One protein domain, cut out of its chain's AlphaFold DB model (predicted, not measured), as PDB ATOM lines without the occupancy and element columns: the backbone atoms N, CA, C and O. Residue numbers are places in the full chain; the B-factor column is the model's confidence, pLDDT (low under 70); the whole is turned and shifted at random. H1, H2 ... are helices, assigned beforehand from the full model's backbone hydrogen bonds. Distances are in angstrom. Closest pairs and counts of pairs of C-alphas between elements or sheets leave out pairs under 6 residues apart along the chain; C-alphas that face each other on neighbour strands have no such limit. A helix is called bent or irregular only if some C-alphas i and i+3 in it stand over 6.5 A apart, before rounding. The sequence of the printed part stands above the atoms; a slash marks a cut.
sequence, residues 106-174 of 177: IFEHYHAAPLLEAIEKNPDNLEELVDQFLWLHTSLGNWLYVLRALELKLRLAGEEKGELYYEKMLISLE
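What this domain is: This is residues 106 to 174 of the 177 residues of an uncharacterized protein of Deltaproteobacteria bacterium (UniProt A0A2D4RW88). Three helices, H1, H2 and H3, stand side by side in a row, running by turns in opposite ways, with H2 in the middle. The short helix H4 lies beyond H3 as a loosely placed tail, with no contact to any helix. The printed part has 69 residues with four named helices, H1 to H4 in chain order, and no named strand; the class is all helix. It is only just compact, close to loose, with a radius of gyration of the C-alphas of 13.0 A and spans of 37 by 26 by 18 A.

How they stand to each other: Begin with H1, residues 106 to 121, which has a kink of 36 degrees near residue 114 and is only just irregular, with C-alphas 111 and 114 6.9 A apart. It touches H2, residues 126 to 139, closest at the C-alphas of Leu 115 and Gln 132, 4.9 A apart; this helical hairpin has a shallow tilt of 6 degrees, opposite ways. H2 touches H3, residues 143 to 156, closest at the C-alphas of Leu 134 and Ala 149, 5.4 A apart; this second hairpin has a shallow tilt of 19 degrees, opposite ways. H1 and H3 are apart. H4, residues 165 to 172, is apart from H1 and H2, and only just apart from H3, the closest C-alphas being 8.4 A apart. Every O i to N i+4 pair is within hydrogen-bond range in H2, H3 and H4; in H1, 10 of 12 are.

Where its parts are: Find C-alpha 106 at (62.382, 159.891, 101.528); from there H1 runs 22.7 A to C-alpha 121. H2 and H3 each measure 19.8 A. H4 begins at (80.921, 130.894, 102.782) and ends 10.6 A on, at C-alpha 172, (73.953, 133.555, 110.347).

The domain as a whole: The C-alphas of Ile 106 and Gly 162, the two farthest apart, are 38.7 A apart. The printed part has no cut and no long link; residues 120 to 125 stand free. The mean pLDDT of the printed part is 76.5; look for values under 70 at residues 106 to 107, 109 and 159 to 174.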
ATOM      1  N   ILE A 106      62.548 159.668 100.079       67.69
ATOM      2  CA  ILE A 106      62.382 159.891 101.528       67.69
ATOM      3  C   ILE A 106      62.841 158.657 102.303       67.69
ATOM      4  O   ILE A 106      63.456 158.796 103.353       67.69
ATOM      5  N   PHE A 107      62.603 157.467 101.751       64.12
ATOM      6  CA  PHE A 107      63.063 156.213 102.333       64.12
ATOM      7  C   PHE A 107      64.587 156.116 102.320       64.12
ATOM      8  O   PHE A 107      65.182 155.813 103.345       64.12
ATOM      9  N   GLU A 108      65.246 156.450 101.212       70.12
ATOM     10  CA  GLU A 108      66.705 156.440 101.138       70.12
ATOM     11  C   GLU A 108      67.337 157.467 102.083       70.12
ATOM     12  O   GLU A 108      68.326 157.147 102.731       70.12
ATOM     13  N   HIS A 109      66.761 158.668 102.216       61.81
ATOM     14  CA  HIS A 109      67.243 159.663 103.184       61.81
ATOM     15  C   HIS A 109      67.026 159.202 104.629       61.81
ATOM     16  O   HIS A 109      67.934 159.317 105.447       61.81
ATOM     17  N   TYR A 110      65.847 158.654 104.940       70.31
ATOM     18  CA  TYR A 110      65.523 158.149 106.274       70.31
ATOM     19  C   TYR A 110      66.447 156.999 106.680       70.31
ATOM     20  O   TYR A 110      67.014 157.013 107.769       70.31
ATOM     21  N   HIS A 111      66.654 156.030 105.787       72.31
ATOM     22  CA  HIS A 111      67.526 154.893 106.055       72.31
ATOM     23  C   HIS A 111      69.020 155.263 106.027       72.31
ATOM     24  O   HIS A 111      69.837 154.544 106.594       72.31
ATOM     25  N   ALA A 112      69.413 156.367 105.381       78.88
ATOM     26  CA  ALA A 112      70.806 156.817 105.360       78.88
ATOM     27  C   ALA A 112      71.187 157.667 106.579       78.88
ATOM     28  O   ALA A 112      72.378 157.806 106.854       78.88
ATOM     29  N   ALA A 113      70.214 158.226 107.310       82.69
ATOM     30  CA  ALA A 113      70.485 159.113 108.441       82.69
ATOM     31  C   ALA A 113      71.379 158.465 109.520       82.69
ATOM     32  O   ALA A 113      72.390 159.077 109.859       82.69
ATOM     33  N   PRO A 114      71.144 157.212 109.965       83.94
ATOM     34  CA  PRO A 114      72.014 156.567 110.953       83.94
ATOM     35  C   PRO A 114      73.459 156.371 110.470       83.94
ATOM     36  O   PRO A 114      74.402 156.480 111.249       83.94
ATOM     37  N   LEU A 115      73.651 156.115 109.169       86.69
ATOM     38  CA  LEU A 115      74.982 156.005 108.573       86.69
ATOM     39  C   LEU A 115      75.690 157.366 108.542       86.69
ATOM     40  O   LEU A 115      76.873 157.436 108.856       86.69
ATOM     41  N   LEU A 116      74.979 158.440 108.188       83.88
ATOM     42  CA  LEU A 116      75.531 159.798 108.212       83.88
ATOM     43  C   LEU A 116      75.915 160.220 109.635       83.88
ATOM     44  O   LEU A 116      77.025 160.703 109.838       83.88
ATOM     45  N   GLU A 117      75.053 159.959 110.619       86.56
ATOM     46  CA  GLU A 117      75.333 160.221 112.036       86.56
ATOM     47  C   GLU A 117      76.569 159.452 112.528       86.56
ATOM     48  O   GLU A 117      77.409 160.014 113.231       86.56
ATOM     49  N   ALA A 118      76.732 158.186 112.126       86.81
ATOM     50  CA  ALA A 118      77.917 157.395 112.462       86.81
ATOM     51  C   ALA A 118      79.201 157.964 111.831       86.81
ATOM     52  O   ALA A 118      80.226 158.049 112.510       86.81
ATOM     53  N   ILE A 119      79.141 158.413 110.569       87.94
ATOM     54  CA  ILE A 119      80.265 159.080 109.884       87.94
ATOM     55  C   ILE A 119      80.646 160.379 110.603       87.94
ATOM     56  O   ILE A 119      81.831 160.635 110.807       87.94
ATOM     57  N   GLU A 120      79.663 161.195 110.990       88.75
ATOM     58  CA  GLU A 120      79.893 162.457 111.705       88.75
ATOM     59  C   GLU A 120      80.473 162.232 113.108       88.75
ATOM     60  O   GLU A 120      81.346 162.982 113.546       88.75
ATOM     61  N   LYS A 121      80.009 161.191 113.806       91.69
ATOM     62  CA  LYS A 121      80.446 160.841 115.161       91.69
ATOM     63  C   LYS A 121      81.873 160.299 115.189       91.69
ATOM     64  O   LYS A 121      82.659 160.718 116.038       91.69
ATOM     65  N   ASN A 122      82.197 159.343 114.319       90.56
ATOM     66  CA  ASN A 122      83.544 158.795 114.209       90.56
ATOM     67  C   ASN A 122      83.770 158.122 112.839       90.56
ATOM     68  O   ASN A 122      83.409 156.955 112.665       90.56
ATOM     69  N   PRO A 123      84.428 158.801 111.884       86.19
ATOM     70  CA  PRO A 123      84.637 158.261 110.543       86.19
ATOM     71  C   PRO A 123      85.612 157.073 110.505       86.19
ATOM     72  O   PRO A 123      85.618 156.331 109.526       86.19
ATOM     73  N   ASP A 124      86.409 156.865 111.556       90.00
ATOM     74  CA  ASP A 124      87.374 155.764 111.627       90.00
ATOM     75  C   ASP A 124      86.762 154.481 112.219       90.00
ATOM     76  O   ASP A 124      87.386 153.417 112.180       90.00
ATOM     77  N   ASN A 125      85.531 154.540 112.747       90.81
ATOM     78  CA  ASN A 125      84.842 153.372 113.294       90.81
ATOM     79  C   ASN A 125      84.231 152.506 112.181       90.81
ATOM     80  O   ASN A 125      83.018 152.479 111.975       90.81
ATOM     81  N   LEU A 126      85.086 151.784 111.454       86.56
ATOM     82  CA  LEU A 126      84.680 150.973 110.302       86.56
ATOM     83  C   LEU A 126      83.625 149.912 110.643       86.56
ATOM     84  O   LEU A 126      82.809 149.590 109.785       86.56
ATOM     85  N   GLU A 127      83.615 149.387 111.868       88.25
ATOM     86  CA  GLU A 127      82.624 148.402 112.308       88.25
ATOM     87  C   GLU A 127      81.220 149.021 112.403       88.25
ATOM     88  O   GLU A 127      80.290 148.533 111.761       88.25
ATOM     89  N   GLU A 128      81.079 150.160 113.096       88.81
ATOM     90  CA  GLU A 128      79.810 150.903 113.196       88.81
ATOM     91  C   GLU A 128      79.343 151.384 111.815       88.81
ATOM     92  O   GLU A 128      78.164 151.277 111.482       88.81
ATOM     93  N   LEU A 129      80.265 151.838 110.959       89.44
ATOM     94  CA  LEU A 129      79.942 152.261 109.596       89.44
ATOM     95  C   LEU A 129      79.436 151.112 108.719       89.44
ATOM     96  O   LEU A 129      78.458 151.284 107.988       89.44
ATOM     97  N   VAL A 130      80.079 149.944 108.779       89.56
ATOM     98  CA  VAL A 130      79.646 148.758 108.026       89.56
ATOM     99  C   VAL A 130      78.297 148.251 108.537       89.56
ATOM    100  O   VAL A 130      77.467 147.851 107.721       89.56
ATOM    101  N   ASP A 131      78.028 148.344 109.839       89.69
ATOM    102  CA  ASP A 131      76.739 147.967 110.424       89.69
ATOM    103  C   ASP A 131      75.598 148.886 109.987       89.69
ATOM    104  O   ASP A 131      74.544 148.406 109.554       89.69
ATOM    105  N   GLN A 132      75.814 150.203 110.005       89.19
ATOM    106  CA  GLN A 132      74.816 151.149 109.504       89.19
ATOM    107  C   GLN A 132      74.614 151.014 107.989       89.19
ATOM    108  O   GLN A 132      73.489 151.093 107.493       89.19
ATOM    109  N   PHE A 133      75.686 150.745 107.240       88.44
ATOM    110  CA  PHE A 133      75.613 150.479 105.805       88.44
ATOM    111  C   PHE A 133      74.829 149.190 105.500       88.44
ATOM    112  O   PHE A 133      73.986 149.172 104.598       88.44
ATOM    113  N   LEU A 134      75.047 148.124 106.276       89.88
ATOM    114  CA  LEU A 134      74.290 146.875 106.186       89.88
ATOM    115  C   LEU A 134      72.799 147.110 106.467       89.88
ATOM    116  O   LEU A 134      71.952 146.655 105.695       89.88
ATOM    117  N   TRP A 135      72.468 147.853 107.526       87.62
ATOM    118  CA  TRP A 135      71.085 148.191 107.877       87.62
ATOM    119  C   TRP A 135      70.381 149.009 106.781       87.62
ATOM    120  O   TRP A 135      69.273 148.659 106.354       87.62
ATOM    121  N   LEU A 136      71.046 150.042 106.252       85.25
ATOM    122  CA  LEU A 136      70.559 150.859 105.134       85.25
ATOM    123  C   LEU A 136      70.230 149.993 103.912       85.25
ATOM    124  O   LEU A 136      69.159 150.104 103.319       85.25
ATOM    125  N   HIS A 137      71.135 149.105 103.511       85.38
ATOM    126  CA  HIS A 137      70.917 148.319 102.299       85.38
ATOM    127  C   HIS A 137      69.939 147.156 102.491       85.38
ATOM    128  O   HIS A 137      69.263 146.792 101.529       85.38
ATOM    129  N   THR A 138      69.801 146.630 103.708       85.31
ATOM    130  CA  THR A 138      68.787 145.614 104.037       85.31
ATOM    131  C   THR A 138      67.385 146.223 104.021       85.31
ATOM    132  O   THR A 138      66.482 145.674 103.395       85.31
ATOM    133  N   SER A 139      67.213 147.406 104.621       80.38
ATOM    134  CA  SER A 139      65.936 148.134 104.620       80.38
ATOM    135  C   SER A 139      65.502 148.596 103.223       80.38
ATOM    136  O   SER A 139      64.314 148.592 102.916       80.38
ATOM    137  N   LEU A 140      66.458 148.913 102.344       78.38
ATOM    138  CA  LEU A 140      66.196 149.246 100.940       78.38
ATOM    139  C   LEU A 140      66.061 148.023 100.008       78.38
ATOM    140  O   LEU A 140      65.812 148.202  98.817       78.38
ATOM    141  N   GLY A 141      66.255 146.791 100.500       79.88
ATOM    142  CA  GLY A 141      66.202 145.569  99.681       79.88
ATOM    143  C   GLY A 141      67.334 145.442  98.647       79.88
ATOM    144  O   GLY A 141      67.202 144.746  97.641       79.88
ATOM    145  N   ASN A 142      68.459 146.126  98.869       83.62
ATOM    146  CA  ASN A 142      69.602 146.186  97.959       83.62
ATOM    147  C   ASN A 142      70.583 145.026  98.208       83.62
ATOM    148  O   ASN A 142      71.706 145.229  98.674       83.62
ATOM    149  N   TRP A 143      70.180 143.802  97.852       85.44
ATOM    150  CA  TRP A 143      70.896 142.560  98.193       85.44
ATOM    151  C   TRP A 143      72.360 142.495  97.741       85.44
ATOM    152  O   TRP A 143      73.199 141.945  98.450       85.44
ATOM    153  N   LEU A 144      72.703 143.110  96.604       82.94
ATOM    154  CA  LEU A 144      74.093 143.193  96.141       82.94
ATOM    155  C   LEU A 144      74.995 143.935  97.143       82.94
ATOM    156  O   LEU A 144      76.142 143.549  97.355       82.94
ATOM    157  N   TYR A 145      74.488 145.010  97.747       85.12
ATOM    158  CA  TYR A 145      75.237 145.805  98.718       85.12
ATOM    159  C   TYR A 145      75.189 145.200 100.118       85.12
ATOM    160  O   TYR A 145      76.180 145.304 100.832       85.12
ATOM    161  N   VAL A 146      74.104 144.504 100.468       87.38
ATOM    162  CA  VAL A 146      74.035 143.672 101.682       87.38
ATOM    163  C   VAL A 146      75.148 142.626 101.667       87.38
ATOM    164  O   VAL A 146      75.920 142.543 102.617       87.38
ATOM    165  N   LEU A 147      75.308 141.895 100.558       84.94
ATOM    166  CA  LEU A 147      76.365 140.891 100.421       84.94
ATOM    167  C   LEU A 147      77.759 141.505 100.613       84.94
ATOM    168  O   LEU A 147      78.566 140.998 101.387       84.94
ATOM    169  N   ARG A 148      78.020 142.650  99.969       85.31
ATOM    170  CA  ARG A 148      79.285 143.385 100.122       85.31
ATOM    171  C   ARG A 148      79.524 143.862 101.553       85.31
ATOM    172  O   ARG A 148      80.651 143.797 102.024       85.31
ATOM    173  N   ALA A 149      78.490 144.361 102.226       88.62
ATOM    174  CA  ALA A 149      78.580 144.823 103.607       88.62
ATOM    175  C   ALA A 149      78.959 143.675 104.543       88.62
ATOM    176  O   ALA A 149      79.863 143.813 105.365       88.62
ATOM    177  N   LEU A 150      78.329 142.514 104.361       87.69
ATOM    178  CA  LEU A 150      78.664 141.325 105.126       87.69
ATOM    179  C   LEU A 150      80.098 140.858 104.833       87.69
ATOM    180  O   LEU A 150      80.854 140.637 105.770       87.69
ATOM    181  N   GLU A 151      80.522 140.789 103.565       86.25
ATOM    182  CA  GLU A 151      81.920 140.479 103.214       86.25
ATOM    183  C   GLU A 151      82.922 141.421 103.899       86.25
ATOM    184  O   GLU A 151      83.970 140.979 104.370       86.25
ATOM    185  N   LEU A 152      82.616 142.721 103.960       86.50
ATOM    186  CA  LEU A 152      83.449 143.706 104.649       86.50
ATOM    187  C   LEU A 152      83.486 143.457 106.157       86.50
ATOM    188  O   LEU A 152      84.570 143.481 106.737       86.50
ATOM    189  N   LYS A 153      82.340 143.157 106.775       87.81
ATOM    190  CA  LYS A 153      82.246 142.845 108.208       87.81
ATOM    191  C   LYS A 153      83.121 141.648 108.590       87.81
ATOM    192  O   LYS A 153      83.784 141.653 109.618       87.81
ATOM    193  N   LEU A 154      83.195 140.654 107.715       83.88
ATOM    194  CA  LEU A 154      83.976 139.433 107.928       83.88
ATOM    195  C   LEU A 154      85.474 139.649 107.757       83.88
ATOM    196  O   LEU A 154      86.274 139.122 108.527       83.88
ATOM    197  N   ARG A 155      85.855 140.492 106.792       83.44
ATOM    198  CA  ARG A 155      87.241 140.956 106.666       83.44
ATOM    199  C   ARG A 155      87.677 141.752 107.893       83.44
ATOM    200  O   ARG A 155      88.803 141.575 108.339       83.44
ATOM    201  N   LEU A 156      86.797 142.591 108.447       80.69
ATOM    202  CA  LEU A 156      87.056 143.318 109.695       80.69
ATOM    203  C   LEU A 156      87.183 142.369 110.897       80.69
ATOM    204  O   LEU A 156      88.026 142.596 111.758       80.69
ATOM    205  N   ALA A 157      86.418 141.275 110.916       79.06
ATOM    206  CA  ALA A 157      86.501 140.228 111.936       79.06
ATOM    207  C   ALA A 157      87.730 139.298 111.800       79.06
ATOM    208  O   ALA A 157      87.935 138.432 112.648       79.06
ATOM    209  N   GLY A 158      88.562 139.465 110.763       70.44
ATOM    210  CA  GLY A 158      89.787 138.682 110.563       70.44
ATOM    211  C   GLY A 158      89.595 137.319 109.885       70.44
ATOM    212  O   GLY A 158      90.515 136.503 109.908       70.44
ATOM    213  N   GLU A 159      88.441 137.051 109.261       58.38
ATOM    214  CA  GLU A 159      88.209 135.813 108.504       58.38
ATOM    215  C   GLU A 159      88.578 135.989 107.014       58.38
ATOM    216  O   GLU A 159      87.807 136.530 106.218       58.38
ATOM    217  N   GLU A 160      89.761 135.520 106.592       48.38
ATOM    218  CA  GLU A 160      90.145 135.489 105.171       48.38
ATOM    219  C   GLU A 160      89.704 134.197 104.446       48.38
ATOM    220  O   GLU A 160      90.155 133.100 104.755       48.38
ATOM    221  N   LYS A 161      88.855 134.400 103.423       49.91
ATOM    222  CA  LYS A 161      88.573 133.635 102.182       49.91
ATOM    223  C   LYS A 161      88.524 132.092 102.181       49.91
ATOM    224  O   LYS A 161      89.529 131.408 102.319       49.91
ATOM    225  N   GLY A 162      87.404 131.594 101.641       43.56
ATOM    226  CA  GLY A 162      87.374 130.412 100.767       43.56
ATOM    227  C   GLY A 162      86.000 129.746 100.710       43.56
ATOM    228  O   GLY A 162      85.586 129.214 101.726       43.56
ATOM    229  N   GLU A 163      85.334 129.824  99.546       44.16
ATOM    230  CA  GLU A 163      84.182 129.084  98.949       44.16
ATOM    231  C   GLU A 163      83.101 128.366  99.806       44.16
ATOM    232  O   GLU A 163      81.967 128.259  99.352       44.16
ATOM    233  N   LEU A 164      83.353 127.981 101.055       47.66
ATOM    234  CA  LEU A 164      82.409 127.447 102.055       47.66
ATOM    235  C   LEU A 164      81.451 128.499 102.661       47.66
ATOM    236  O   LEU A 164      80.777 128.253 103.661       47.66
ATOM    237  N   TYR A 165      81.415 129.703 102.093       52.78
ATOM    238  CA  TYR A 165      80.921 130.894 102.782       52.78
ATOM    239  C   TYR A 165      79.406 131.122 102.664       52.78
ATOM    240  O   TYR A 165      78.790 131.703 103.557       52.78
ATOM    241  N   TYR A 166      78.783 130.629 101.590       53.88
ATOM    242  CA  TYR A 166      77.352 130.831 101.345       53.88
ATOM    243  C   TYR A 166      76.467 130.138 102.392       53.88
ATOM    244  O   TYR A 166      75.483 130.721 102.839       53.88
ATOM    245  N   GLU A 167      76.842 128.936 102.842       54.09
ATOM    246  CA  GLU A 167      76.101 128.214 103.885       54.09
ATOM    247  C   GLU A 167      76.214 128.904 105.247       54.09
ATOM    248  O   GLU A 167      75.206 129.100 105.917       54.09
ATOM    249  N   LYS A 168      77.413 129.360 105.636       57.66
ATOM    250  CA  LYS A 168      77.598 130.103 106.893       57.66
ATOM    251  C   LYS A 168      76.852 131.438 106.899       57.66
ATOM    252  O   LYS A 168      76.268 131.789 107.920       57.66
ATOM    253  N   MET A 169      76.813 132.143 105.765       53.88
ATOM    254  CA  MET A 169      75.998 133.354 105.611       53.88
ATOM    255  C   MET A 169      74.508 133.085 105.815       53.88
ATOM    256  O   MET A 169      73.861 133.807 106.570       53.88
ATOM    257  N   LEU A 170      73.973 132.040 105.179       54.59
ATOM    258  CA  LEU A 170      72.566 131.649 105.316       54.59
ATOM    259  C   LEU A 170      72.222 131.217 106.748       54.59
ATOM    260  O   LEU A 170      71.145 131.544 107.239       54.59
ATOM    261  N   ILE A 171      73.148 130.544 107.435       57.94
ATOM    262  CA  ILE A 171      72.985 130.129 108.834       57.94
ATOM    263  C   ILE A 171      73.011 131.341 109.778       57.94
ATOM    264  O   ILE A 171      72.191 131.420 110.685       57.94
ATOM    265  N   SER A 172      73.888 132.323 109.540       54.59
ATOM    266  CA  SER A 172      73.953 133.555 110.347       54.59
ATOM    267  C   SER A 172      72.737 134.479 110.187       54.59
ATOM    268  O   SER A 172      72.554 135.395 110.983       54.59
ATOM    269  N   LEU A 173      71.920 134.245 109.155       57.94
ATOM    270  CA  LEU A 173      70.701 134.997 108.864       57.94
ATOM    271  C   LEU A 173      69.439 134.411 109.519       57.94
ATOM    272  O   LEU A 173      68.388 135.011 109.326       57.94
ATOM    273  N   GLU A 174      69.518 133.276 110.237       53.38
ATOM    274  CA  GLU A 174      68.371 132.580 110.863       53.38
ATOM    275  C   GLU A 174      67.061 132.715 110.054       53.38
ATOM    276  O   GLU A 174      66.039 133.212 110.519       53.38
TER     277      GLU A 174